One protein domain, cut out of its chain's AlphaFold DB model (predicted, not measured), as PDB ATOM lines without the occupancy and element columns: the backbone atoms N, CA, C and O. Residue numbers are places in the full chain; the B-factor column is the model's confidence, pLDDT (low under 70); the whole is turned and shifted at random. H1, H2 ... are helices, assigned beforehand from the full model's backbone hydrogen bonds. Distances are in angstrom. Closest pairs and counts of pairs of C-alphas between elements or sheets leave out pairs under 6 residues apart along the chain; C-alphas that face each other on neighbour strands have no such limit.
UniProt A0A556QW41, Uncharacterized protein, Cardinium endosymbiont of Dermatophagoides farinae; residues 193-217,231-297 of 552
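What this domain is: This is residues 193 to 217 and 231 to 297 of the 552 residues of an uncharacterized protein of Cardinium endosymbiont of Dermatophagoides farinae (UniProt A0A556QW41). Four helices of similar length cross one another in a compact cluster: H3 and H4 cross with the most contact between them, and H1 and H2, which run roughly the same way, lie across that pair at wide angles. The stretches on either side of the cut, residues 208 to 217 and 231 to 239, hold no named element, and a short loop at residues 273 to 280 joins H3 to H4. The printed part has 92 residues, with four named helices in the order H1, H2, H3, H4 and no named strand; its class is all helix, and the helix packing is mostly crossed. The whole is compact, with a radius of gyration of the C-alphas of 12.9 A and spans of 38 by 33 by 26 A.

How they stand to each other: The longest helix by residues is H2, residues 240 to 255. It touches H3, residues 259 to 272, with residues 248 to 252 alone; the closest C-alphas are those of Ala 252 and Tyr 259, 5.3 A apart. These two helices run opposite ways at a steep tilt of 68 degrees, only just short of about perpendicular. With residues 240 to 245 alone, H2 touches H4, residues 281 to 295, the same way at a steep tilt of 67 degrees; the closest C-alphas, of Met 241 and Leu 286, are 6.1 A apart. H3 and H4 touch through 12 pairs of C-alphas within 8 A, the closest being Leu 263 and Arg 291 at 5.9 A, and run opposite ways at a steep tilt of 49 degrees. H1, residues 195 to 207, is close to H2 but not clearly touching: the closest C-alphas, of Ile 197 and Leu 244, are 7.1 A apart. H1 and H2 run the same way at a tilt of 36 degrees, only just steep. With residues 196 to 201 alone, H1 touches H4 at its residue 283 alone, the C-alphas of Ile 197 and Thr 283 being the closest at 6.0 A; the two run the same way at a steep tilt of 65 degrees. H1 and H3 only just touch, with 3 pairs of C-alphas within 8 A, the closest being Leu 204 and Leu 266 at 6.7 A, and stand about perpendicular at 86 degrees. In H1, H2, H3 and H4 every O i to N i+4 pair is within hydrogen-bond range.

Where its parts are: H2 is 22.3 A from first to last C-alpha and begins at C-alpha 240 (100.954, 82.253, 157.957). H4 is 21.6 A long and ends at C-alpha 295 (101.218, 99.031, 168.685). H3 is 20.3 A long. H1 is 18.4 A long and begins at C-alpha 195 (92.638, 76.042, 157.277).

The domain as a whole: The two C-alphas farthest apart are those of Gln 234 and Glu 275, 38.6 A. Residues 218 to 230 are not printed, and C-alphas 217 and 231 are 21.6 A apart across this cut, which lies in the link from H1 to H2. The link from H2 to H3 is tight and the link from H3 to H4 is short. The mean pLDDT of the printed part is 84.2; residues 213 to 216, 234 to 236, 274 to 281 and 296 to 297 are under 70.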
ATOM      1  N   SER A 193      97.600  74.096 155.472       85.50
ATOM      2  CA  SER A 193      98.473  74.999 156.230       85.50
ATOM      3  C   SER A 193      97.789  76.293 156.690       85.50
ATOM      4  O   SER A 193      98.315  76.961 157.579       85.50
ATOM      5  N   PHE A 194      96.639  76.646 156.109       89.38
ATOM      6  CA  PHE A 194      95.898  77.884 156.392       89.38
ATOM      7  C   PHE A 194      94.489  77.637 156.933       89.38
ATOM      8  O   PHE A 194      93.881  78.543 157.497       89.38
ATOM      9  N   ARG A 195      93.968  76.414 156.794       88.31
ATOM     10  CA  ARG A 195      92.638  76.042 157.277       88.31
ATOM     11  C   ARG A 195      92.442  76.278 158.783       88.31
ATOM     12  O   ARG A 195      91.397  76.830 159.115       88.31
ATOM     13  N   PRO A 196      93.411  75.974 159.676       88.94
ATOM     14  CA  PRO A 196      93.279  76.311 161.096       88.94
ATOM     15  C   PRO A 196      93.083  77.815 161.324       88.94
ATOM     16  O   PRO A 196      92.176  78.216 162.044       88.94
ATOM     17  N   ILE A 197      93.845  78.648 160.602       91.00
ATOM     18  CA  ILE A 197      93.733  80.111 160.675       91.00
ATOM     19  C   ILE A 197      92.335  80.560 160.243       91.00
ATOM     20  O   ILE A 197      91.731  81.382 160.925       91.00
ATOM     21  N   LEU A 198      91.810  80.034 159.131       90.81
ATOM     22  CA  LEU A 198      90.466  80.371 158.645       90.81
ATOM     23  C   LEU A 198      89.377  79.972 159.649       90.81
ATOM     24  O   LEU A 198      88.509  80.787 159.954       90.81
ATOM     25  N   ALA A 199      89.432  78.745 160.172       88.81
ATOM     26  CA  ALA A 199      88.433  78.227 161.100       88.81
ATOM     27  C   ALA A 199      88.423  79.012 162.422       88.81
ATOM     28  O   ALA A 199      87.379  79.514 162.842       88.81
ATOM     29  N   GLU A 200      89.592  79.174 163.043       89.75
ATOM     30  CA  GLU A 200      89.723  79.846 164.334       89.75
ATOM     31  C   GLU A 200      89.423  81.344 164.218       89.75
ATOM     32  O   GLU A 200      88.609  81.877 164.970       89.75
ATOM     33  N   THR A 201      89.990  82.022 163.213       90.94
ATOM     34  CA  THR A 201      89.716  83.450 162.981       90.94
ATOM     35  C   THR A 201      88.236  83.682 162.688       90.94
ATOM     36  O   THR A 201      87.670  84.663 163.164       90.94
ATOM     37  N   GLY A 202      87.578  82.783 161.951       90.81
ATOM     38  CA  GLY A 202      86.148  82.894 161.648       90.81
ATOM     39  C   GLY A 202      85.295  82.847 162.903       90.81
ATOM     40  O   GLY A 202      84.443  83.712 163.112       90.81
ATOM     41  N   LEU A 203      85.581  81.880 163.770       88.50
ATOM     42  CA  LEU A 203      84.908  81.726 165.053       88.50
ATOM     43  C   LEU A 203      85.128  82.948 165.959       88.50
ATOM     44  O   LEU A 203      84.171  83.476 166.527       88.50
ATOM     45  N   LEU A 204      86.355  83.468 166.029       90.12
ATOM     46  CA  LEU A 204      86.673  84.653 166.830       90.12
ATOM     47  C   LEU A 204      85.998  85.922 166.314       90.12
ATOM     48  O   LEU A 204      85.455  86.704 167.097       90.12
ATOM     49  N   LEU A 205      86.010  86.146 165.000       92.06
ATOM     50  CA  LEU A 205      85.354  87.303 164.389       92.06
ATOM     51  C   LEU A 205      83.836  87.261 164.582       92.06
ATOM     52  O   LEU A 205      83.208  88.310 164.743       92.06
ATOM     53  N   HIS A 206      83.249  86.066 164.621       90.12
ATOM     54  CA  HIS A 206      81.847  85.881 164.972       90.12
ATOM     55  C   HIS A 206      81.587  86.190 166.458       90.12
ATOM     56  O   HIS A 206      80.718  87.002 166.778       90.12
ATOM     57  N   HIS A 207      82.379  85.632 167.382       89.25
ATOM     58  CA  HIS A 207      82.242  85.888 168.826       89.25
ATOM     59  C   HIS A 207      82.429  87.361 169.204       89.25
ATOM     60  O   HIS A 207      81.732  87.886 170.072       89.25
ATOM     61  N   THR A 208      83.331  88.056 168.517       89.81
ATOM     62  CA  THR A 208      83.582  89.494 168.700       89.81
ATOM     63  C   THR A 208      82.575  90.388 167.968       89.81
ATOM     64  O   THR A 208      82.700  91.617 168.015       89.81
ATOM     65  N   LYS A 209      81.563  89.792 167.315       90.69
ATOM     66  CA  LYS A 209      80.516  90.474 166.537       90.69
ATOM     67  C   LYS A 209      81.082  91.371 165.428       90.69
ATOM     68  O   LYS A 209      80.491  92.397 165.102       90.69
ATOM     69  N   ILE A 210      82.239  91.011 164.873       91.00
ATOM     70  CA  ILE A 210      82.822  91.671 163.697       91.00
ATOM     71  C   ILE A 210      82.168  91.118 162.430       91.00
ATOM     72  O   ILE A 210      81.744  91.883 161.569       91.00
ATOM     73  N   LEU A 211      82.038  89.792 162.342       88.25
ATOM     74  CA  LEU A 211      81.290  89.117 161.285       88.25
ATOM     75  C   LEU A 211      79.949  88.645 161.843       88.25
ATOM     76  O   LEU A 211      79.872  87.647 162.553       88.25
ATOM     77  N   THR A 212      78.893  89.394 161.543       79.25
ATOM     78  CA  THR A 212      77.527  89.140 162.038       79.25
ATOM     79  C   THR A 212      76.587  88.605 160.962       79.25
ATOM     80  O   THR A 212      75.414  88.360 161.233       79.25
ATOM     81  N   ASN A 213      77.069  88.451 159.726       66.62
ATOM     82  CA  ASN A 213      76.209  88.169 158.588       66.62
ATOM     83  C   ASN A 213      75.783  86.686 158.581       66.62
ATOM     84  O   ASN A 213      76.629  85.799 158.521       66.62
ATOM     85  N   LEU A 214      74.472  86.436 158.654       57.50
ATOM     86  CA  LEU A 214      73.864  85.121 158.930       57.50
ATOM     87  C   LEU A 214      73.750  84.197 157.704       57.50
ATOM     88  O   LEU A 214      73.393  83.032 157.849       57.50
ATOM     89  N   LEU A 215      74.007  84.706 156.494       59.41
ATOM     90  CA  LEU A 215      73.756  83.969 155.246       59.41
ATOM     91  C   LEU A 215      74.808  82.894 154.925       59.41
ATOM     92  O   LEU A 215      74.528  81.992 154.141       59.41
ATOM     93  N   TYR A 216      75.996  82.978 155.526       66.75
ATOM     94  CA  TYR A 216      77.115  82.063 155.281       66.75
ATOM     95  C   TYR A 216      77.793  81.694 156.594       66.75
ATOM     96  O   TYR A 216      77.773  82.482 157.542       66.75
ATOM     97  N   THR A 217      78.454  80.535 156.638       78.75
ATOM     98  CA  THR A 217      79.302  80.216 157.793       78.75
ATOM     99  C   THR A 217      80.479  81.206 157.870       78.75
ATOM    100  O   THR A 217      80.948  81.687 156.832       78.75
ATOM    101  N   ILE A 231      94.069  87.499 145.249       88.81
ATOM    102  CA  ILE A 231      93.930  87.994 143.875       88.81
ATOM    103  C   ILE A 231      94.414  89.448 143.762       88.81
ATOM    104  O   ILE A 231      95.042  89.816 142.765       88.81
ATOM    105  N   ASN A 232      94.160  90.263 144.790       84.00
ATOM    106  CA  ASN A 232      94.523  91.679 144.804       84.00
ATOM    107  C   ASN A 232      95.989  91.939 145.184       84.00
ATOM    108  O   ASN A 232      96.570  92.910 144.707       84.00
ATOM    109  N   GLN A 233      96.606  91.108 146.030       79.31
ATOM    110  CA  GLN A 233      97.943  91.396 146.569       79.31
ATOM    111  C   GLN A 233      99.111  90.810 145.756       79.31
ATOM    112  O   GLN A 233     100.247  91.190 146.029       79.31
ATOM    113  N   GLN A 234      98.862  89.932 144.771       66.38
ATOM    114  CA  GLN A 234      99.856  89.375 143.824       66.38
ATOM    115  C   GLN A 234     101.246  89.069 144.434       66.38
ATOM    116  O   GLN A 234     102.287  89.354 143.839       66.38
ATOM    117  N   ARG A 235     101.292  88.486 145.639       69.19
ATOM    118  CA  ARG A 235     102.554  88.092 146.289       69.19
ATOM    119  C   ARG A 235     102.937  86.672 145.882       69.19
ATOM    120  O   ARG A 235     102.096  85.784 145.865       69.19
ATOM    121  N   SER A 236     104.222  86.447 145.598       60.72
ATOM    122  CA  SER A 236     104.743  85.148 145.140       60.72
ATOM    123  C   SER A 236     104.765  84.066 146.223       60.72
ATOM    124  O   SER A 236     104.752  82.880 145.898       60.72
ATOM    125  N   LYS A 237     104.795  84.458 147.502       77.62
ATOM    126  CA  LYS A 237     104.693  83.557 148.652       77.62
ATOM    127  C   LYS A 237     104.089  84.306 149.833       77.62
ATOM    128  O   LYS A 237     104.527  85.409 150.158       77.62
ATOM    129  N   VAL A 238     103.090  83.701 150.463       84.56
ATOM    130  CA  VAL A 238     102.438  84.225 151.666       84.56
ATOM    131  C   VAL A 238     102.699  83.233 152.796       84.56
ATOM    132  O   VAL A 238     102.422  82.042 152.655       84.56
ATOM    133  N   ASP A 239     103.318  83.698 153.876       89.38
ATOM    134  CA  ASP A 239     103.479  82.925 155.108       89.38
ATOM    135  C   ASP A 239     102.207  83.018 155.972       89.38
ATOM    136  O   ASP A 239     101.272  83.754 155.654       89.38
ATOM    137  N   ARG A 240     102.139  82.263 157.075       90.62
ATOM    138  CA  ARG A 240     100.954  82.253 157.957       90.62
ATOM    139  C   ARG A 240     100.620  83.650 158.502       90.62
ATOM    140  O   ARG A 240      99.452  84.029 158.533       90.62
ATOM    141  N   MET A 241     101.644  84.426 158.867       91.06
ATOM    142  CA  MET A 241     101.500  85.795 159.374       91.06
ATOM    143  C   MET A 241     100.944  86.747 158.312       91.06
ATOM    144  O   MET A 241      99.980  87.475 158.551       91.06
ATOM    145  N   GLY A 242     101.537  86.730 157.119       90.69
ATOM    146  CA  GLY A 242     101.109  87.521 155.977       90.69
ATOM    147  C   GLY A 242      99.705  87.145 155.522       90.69
ATOM    148  O   GLY A 242      98.929  88.037 155.185       90.69
ATOM    149  N   PHE A 243      99.353  85.858 155.579       92.88
ATOM    150  CA  PHE A 243      98.012  85.375 155.263       92.88
ATOM    151  C   PHE A 243      96.980  85.922 156.250       92.88
ATOM    152  O   PHE A 243      95.993  86.515 155.821       92.88
ATOM    153  N   LEU A 244      97.233  85.802 157.559       94.12
ATOM    154  CA  LEU A 244      96.342  86.342 158.588       94.12
ATOM    155  C   LEU A 244      96.223  87.869 158.489       94.12
ATOM    156  O   LEU A 244      95.119  88.406 158.524       94.12
ATOM    157  N   SER A 245      97.338  88.583 158.303       93.69
ATOM    158  CA  SER A 245      97.324  90.041 158.133       93.69
ATOM    159  C   SER A 245      96.512  90.464 156.907       93.69
ATOM    160  O   SER A 245      95.685  91.370 156.997       93.69
ATOM    161  N   MET A 246      96.709  89.795 155.767       94.25
ATOM    162  CA  MET A 246      95.923  90.022 154.553       94.25
ATOM    163  C   MET A 246      94.434  89.775 154.812       94.25
ATOM    164  O   MET A 246      93.618  90.625 154.466       94.25
ATOM    165  N   LEU A 247      94.095  88.640 155.426       94.44
ATOM    166  CA  LEU A 247      92.722  88.248 155.722       94.44
ATOM    167  C   LEU A 247      92.015  89.291 156.593       94.44
ATOM    168  O   LEU A 247      90.965  89.801 156.218       94.44
ATOM    169  N   LEU A 248      92.622  89.668 157.716       95.06
ATOM    170  CA  LEU A 248      92.060  90.651 158.642       95.06
ATOM    171  C   LEU A 248      91.940  92.051 158.017       95.06
ATOM    172  O   LEU A 248      90.996  92.774 158.320       95.06
ATOM    173  N   LYS A 249      92.841  92.432 157.102       92.81
ATOM    174  CA  LYS A 249      92.692  93.670 156.318       92.81
ATOM    175  C   LYS A 249      91.506  93.607 155.357       92.81
ATOM    176  O   LYS A 249      90.814  94.605 155.196       92.81
ATOM    177  N   GLN A 250      91.242  92.453 154.744       90.12
ATOM    178  CA  GLN A 250      90.038  92.272 153.926       90.12
ATOM    179  C   GLN A 250      88.765  92.341 154.779       90.12
ATOM    180  O   GLN A 250      87.808  93.003 154.382       90.12
ATOM    181  N   VAL A 251      88.776  91.751 155.980       91.88
ATOM    182  CA  VAL A 251      87.674  91.890 156.949       91.88
ATOM    183  C   VAL A 251      87.452  93.361 157.302       91.88
ATOM    184  O   VAL A 251      86.315  93.829 157.272       91.88
ATOM    185  N   ALA A 252      88.525  94.107 157.583       92.25
ATOM    186  CA  ALA A 252      88.453  95.534 157.887       92.25
ATOM    187  C   ALA A 252      87.770  96.328 156.763       92.25
ATOM    188  O   ALA A 252      86.837  97.093 157.008       92.25
ATOM    189  N   MET A 253      88.179  96.080 155.514       87.94
ATOM    190  CA  MET A 253      87.598  96.726 154.334       87.94
ATOM    191  C   MET A 253      86.102  96.427 154.172       87.94
ATOM    192  O   MET A 253      85.344  97.327 153.829       87.94
ATOM    193  N   GLN A 254      85.665  95.189 154.422       85.88
ATOM    194  CA  GLN A 254      84.264  94.794 154.223       85.88
ATOM    195  C   GLN A 254      83.341  95.193 155.381       85.88
ATOM    196  O   GLN A 254      82.158  95.440 155.166       85.88
ATOM    197  N   THR A 255      83.864  95.257 156.606       87.69
ATOM    198  CA  THR A 255      83.073  95.555 157.813       87.69
ATOM    199  C   THR A 255      83.106  97.028 158.213       87.69
ATOM    200  O   THR A 255      82.369  97.428 159.108       87.69
ATOM    201  N   SER A 256      83.947  97.847 157.565       88.25
ATOM    202  CA  SER A 256      84.231  99.236 157.969       88.25
ATOM    203  C   SER A 256      84.778  99.371 159.401       88.25
ATOM    204  O   SER A 256      84.729 100.450 159.987       88.25
ATOM    205  N   ILE A 257      85.314  98.288 159.974       92.31
ATOM    206  CA  ILE A 257      86.026  98.295 161.258       92.31
ATOM    207  C   ILE A 257      87.518  98.387 160.951       92.31
ATOM    208  O   ILE A 257      88.014  97.649 160.104       92.31
ATOM    209  N   SER A 258      88.253  99.275 161.623       94.00
ATOM    210  CA  SER A 258      89.692  99.410 161.377       94.00
ATOM    211  C   SER A 258      90.447  98.117 161.705       94.00
ATOM    212  O   SER A 258      90.061  97.340 162.585       94.00
ATOM    213  N   TYR A 259      91.552  97.888 160.997       94.19
ATOM    214  CA  TYR A 259      92.407  96.719 161.199       94.19
ATOM    215  C   TYR A 259      92.937  96.645 162.642       94.19
ATOM    216  O   TYR A 259      92.970  95.574 163.248       94.19
ATOM    217  N   GLU A 260      93.276  97.800 163.208       93.75
ATOM    218  CA  GLU A 260      93.746  97.994 164.576       93.75
ATOM    219  C   GLU A 260      92.679  97.565 165.591       93.75
ATOM    220  O   GLU A 260      92.960  96.768 166.486       93.75
ATOM    221  N   THR A 261      91.435  98.027 165.415       94.62
ATOM    222  CA  THR A 261      90.319  97.671 166.302       94.62
ATOM    223  C   THR A 261      89.968  96.189 166.198       94.62
ATOM    224  O   THR A 261      89.628  95.570 167.207       94.62
ATOM    225  N   ILE A 262      90.070  95.585 165.008       95.38
ATOM    226  CA  ILE A 262      89.898  94.135 164.848       95.38
ATOM    227  C   ILE A 262      90.954  93.385 165.667       95.38
ATOM    228  O   ILE A 262      90.599  92.521 166.467       95.38
ATOM    229  N   LEU A 263      92.238  93.730 165.518       95.44
ATOM    230  CA  LEU A 263      93.321  93.091 166.273       95.44
ATOM    231  C   LEU A 263      93.165  93.266 167.786       95.44
ATOM    232  O   LEU A 263      93.374  92.312 168.532       95.44
ATOM    233  N   GLU A 264      92.768  94.452 168.245       94.62
ATOM    234  CA  GLU A 264      92.530  94.724 169.664       94.62
ATOM    235  C   GLU A 264      91.389  93.870 170.230       94.62
ATOM    236  O   GLU A 264      91.536  93.274 171.301       94.62
ATOM    237  N   LYS A 265      90.276  93.744 169.495       95.12
ATOM    238  CA  LYS A 265      89.147  92.887 169.884       95.12
ATOM    239  C   LYS A 265      89.544  91.416 169.956       95.12
ATOM    240  O   LYS A 265      89.208  90.748 170.932       95.12
ATOM    241  N   LEU A 266      90.275  90.919 168.956       93.81
ATOM    242  CA  LEU A 266      90.765  89.539 168.935       93.81
ATOM    243  C   LEU A 266      91.741  89.276 170.090       93.81
ATOM    244  O   LEU A 266      91.590  88.291 170.811       93.81
ATOM    245  N   HIS A 267      92.698  90.178 170.321       93.12
ATOM    246  CA  HIS A 267      93.645  90.073 171.431       93.12
ATOM    247  C   HIS A 267      92.932  90.078 172.791       93.12
ATOM    248  O   HIS A 267      93.232  89.255 173.654       93.12
ATOM    249  N   THR A 268      91.975  90.990 172.991       93.19
ATOM    250  CA  THR A 268      91.194  91.080 174.235       93.19
ATOM    251  C   THR A 268      90.403  89.800 174.483       93.19
ATOM    252  O   THR A 268      90.425  89.279 175.595       93.19
ATOM    253  N   HIS A 269      89.778  89.243 173.442       91.69
ATOM    254  CA  HIS A 269      89.046  87.981 173.541       91.69
ATOM    255  C   HIS A 269      89.955  86.822 173.976       91.69
ATOM    256  O   HIS A 269      89.607  86.078 174.890       91.69
ATOM    257  N   TYR A 270      91.150  86.701 173.391       91.06
ATOM    258  CA  TYR A 270      92.118  85.678 173.799       91.06
ATOM    259  C   TYR A 270      92.643  85.855 175.228       91.06
ATOM    260  O   TYR A 270      92.931  84.855 175.882       91.06
ATOM    261  N   GLY A 271      92.783  87.094 175.710       86.56
ATOM    262  CA  GLY A 271      93.200  87.371 177.089       86.56
ATOM    263  C   GLY A 271      92.126  87.036 178.130       86.56
ATOM    264  O   GLY A 271      92.454  86.715 179.263       86.56
ATOM    265  N   GLN A 272      90.845  87.080 177.752       86.19
ATOM    266  CA  GLN A 272      89.716  86.812 178.654       86.19
ATOM    267  C   GLN A 272      89.331  85.324 178.747       86.19
ATOM    268  O   GLN A 272      88.595  84.944 179.654       86.19
ATOM    269  N   HIS A 273      89.807  84.479 177.826       80.94
ATOM    270  CA  HIS A 273      89.362  83.086 177.680       80.94
ATOM    271  C   HIS A 273      90.515  82.060 177.651       80.94
ATOM    272  O   HIS A 273      90.426  81.049 176.952       80.94
ATOM    273  N   GLU A 274      91.592  82.289 178.414       66.31
ATOM    274  CA  GLU A 274      92.810  81.452 178.389       66.31
ATOM    275  C   GLU A 274      92.591  79.951 178.662       66.31
ATOM    276  O   GLU A 274      93.365  79.139 178.163       66.31
ATOM    277  N   GLU A 275      91.522  79.557 179.361       57.81
ATOM    278  CA  GLU A 275      91.307  78.163 179.786       57.81
ATOM    279  C   GLU A 275      90.558  77.264 178.777       57.81
ATOM    280  O   GLU A 275      90.406  76.072 179.030       57.81
ATOM    281  N   LYS A 276      90.071  77.782 177.634       57.06
ATOM    282  CA  LYS A 276      89.253  76.992 176.672       57.06
ATOM    283  C   LYS A 276      89.634  77.152 175.198       57.06
ATOM    284  O   LYS A 276      88.812  76.897 174.317       57.06
ATOM    285  N   SER A 277      90.855  77.594 174.902       51.81
ATOM    286  CA  SER A 277      91.308  77.716 173.511       51.81
ATOM    287  C   SER A 277      91.434  76.321 172.880       51.81
ATOM    288  O   SER A 277      92.336  75.565 173.234       51.81
ATOM    289  N   LEU A 278      90.526  75.992 171.956       52.00
ATOM    290  CA  LEU A 278      90.581  74.785 171.132       52.00
ATOM    291  C   LEU A 278      91.786  74.847 170.163       52.00
ATOM    292  O   LEU A 278      91.739  75.508 169.133       52.00
ATOM    293  N   ASP A 279      92.849  74.136 170.537       51.03
ATOM    294  CA  ASP A 279      93.747  73.306 169.713       51.03
ATOM    295  C   ASP A 279      94.633  73.867 168.570       51.03
ATOM    296  O   ASP A 279      95.304  73.064 167.920       51.03
ATOM    297  N   ASP A 280      94.805  75.180 168.356       57.00
ATOM    298  CA  ASP A 280      95.985  75.665 167.593       57.00
ATOM    299  C   ASP A 280      96.704  76.850 168.276       57.00
ATOM    300  O   ASP A 280      96.381  78.015 168.027       57.00
ATOM    301  N   PRO A 281      97.748  76.603 169.100       61.84
ATOM    302  CA  PRO A 281      98.507  77.668 169.762       61.84
ATOM    303  C   PRO A 281      99.175  78.644 168.778       61.84
ATOM    304  O   PRO A 281      99.658  79.703 169.194       61.84
ATOM    305  N   THR A 282      99.202  78.341 167.472       80.56
ATOM    306  CA  THR A 282      99.808  79.239 166.492       80.56
ATOM    307  C   THR A 282      98.932  80.429 166.091       80.56
ATOM    308  O   THR A 282      99.508  81.498 165.913       80.56
ATOM    309  N   THR A 283      97.595  80.360 165.988       88.38
ATOM    310  CA  THR A 283      96.814  81.553 165.567       88.38
ATOM    311  C   THR A 283      96.802  82.632 166.648       88.38
ATOM    312  O   THR A 283      97.052  83.797 166.331       88.38
ATOM    313  N   LYS A 284      96.616  82.256 167.927       90.56
ATOM    314  CA  LYS A 284      96.748  83.176 169.077       90.56
ATOM    315  C   LYS A 284      98.097  83.895 169.035       90.56
ATOM    316  O   LYS A 284      98.141  85.124 169.072       90.56
ATOM    317  N   ALA A 285      99.193  83.149 168.872       90.38
ATOM    318  CA  ALA A 285     100.532  83.727 168.775       90.38
ATOM    319  C   ALA A 285     100.670  84.701 167.590       90.38
ATOM    320  O   ALA A 285     101.262  85.770 167.745       90.38
ATOM    321  N   LEU A 286     100.095  84.377 166.426       91.69
ATOM    322  CA  LEU A 286     100.105  85.263 165.257       91.69
ATOM    323  C   LEU A 286      99.309  86.555 165.507       91.69
ATOM    324  O   LEU A 286      99.789  87.627 165.154       91.69
ATOM    325  N   VAL A 287      98.130  86.486 166.136       92.69
ATOM    326  CA  VAL A 287      97.330  87.680 166.475       92.69
ATOM    327  C   VAL A 287      98.088  88.599 167.433       92.69
ATOM    328  O   VAL A 287      98.118  89.809 167.211       92.69
ATOM    329  N   PHE A 288      98.734  88.039 168.459       91.50
ATOM    330  CA  PHE A 288      99.542  88.808 169.411       91.50
ATOM    331  C   PHE A 288     100.721  89.481 168.706       91.50
ATOM    332  O   PHE A 288     100.883  90.693 168.813       91.50
ATOM    333  N   GLN A 289     101.465  88.735 167.886       89.44
ATOM    334  CA  GLN A 289     102.565  89.293 167.099       89.44
ATOM    335  C   GLN A 289     102.095  90.396 166.136       89.44
ATOM    336  O   GLN A 289     102.751  91.430 166.036       89.44
ATOM    337  N   LEU A 290     100.958  90.229 165.447       91.44
ATOM    338  CA  LEU A 290     100.399  91.280 164.584       91.44
ATOM    339  C   LEU A 290     100.014  92.529 165.375       91.44
ATOM    340  O   LEU A 290     100.281  93.637 164.913       91.44
ATOM    341  N   ARG A 291      99.409  92.369 166.557       92.25
ATOM    342  CA  ARG A 291      99.071  93.497 167.430       92.25
ATOM    343  C   ARG A 291     100.329  94.223 167.896       92.25
ATOM    344  O   ARG A 291     100.378  95.445 167.794       92.25
ATOM    345  N   ASP A 292     101.343  93.495 168.349       86.88
ATOM    346  CA  ASP A 292     102.600  94.082 168.813       86.88
ATOM    347  C   ASP A 292     103.299  94.856 167.695       86.88
ATOM    348  O   ASP A 292     103.784  95.959 167.926       86.88
ATOM    349  N   LEU A 293     103.269  94.338 166.462       83.69
ATOM    350  CA  LEU A 293     103.783  95.037 165.281       83.69
ATOM    351  C   LEU A 293     103.015  96.328 164.955       83.69
ATOM    352  O   LEU A 293     103.592  97.242 164.369       83.69
ATOM    353  N   VAL A 294     101.730  96.411 165.303       84.62
ATOM    354  CA  VAL A 294     100.894  97.604 165.096       84.62
ATOM    355  C   VAL A 294     101.075  98.624 166.226       84.62
ATOM    356  O   VAL A 294     101.225  99.810 165.951       84.62
ATOM    357  N   VAL A 295     101.091  98.176 167.487       79.56
ATOM    358  CA  VAL A 295     101.218  99.031 168.685       79.56
ATOM    359  C   VAL A 295     102.651  99.525 168.866       79.56
ATOM    360  O   VAL A 295     102.885 100.697 169.151       79.56
ATOM    361  N   THR A 296     103.617  98.632 168.663       69.81
ATOM    362  CA  THR A 296     105.047  98.923 168.746       69.81
ATOM    363  C   THR A 296     105.708  98.525 167.428       69.81
ATOM    364  O   THR A 296     106.411  97.511 167.366       69.81
ATOM    365  N   PRO A 297     105.513  99.320 166.355       56.44
ATOM    366  CA  PRO A 297     106.232  99.121 165.109       56.44
ATOM    367  C   PRO A 297     107.718  98.930 165.415       56.44
ATOM    368  O   PRO A 297     108.289  99.759 166.137       56.44
TER     369      PRO A 297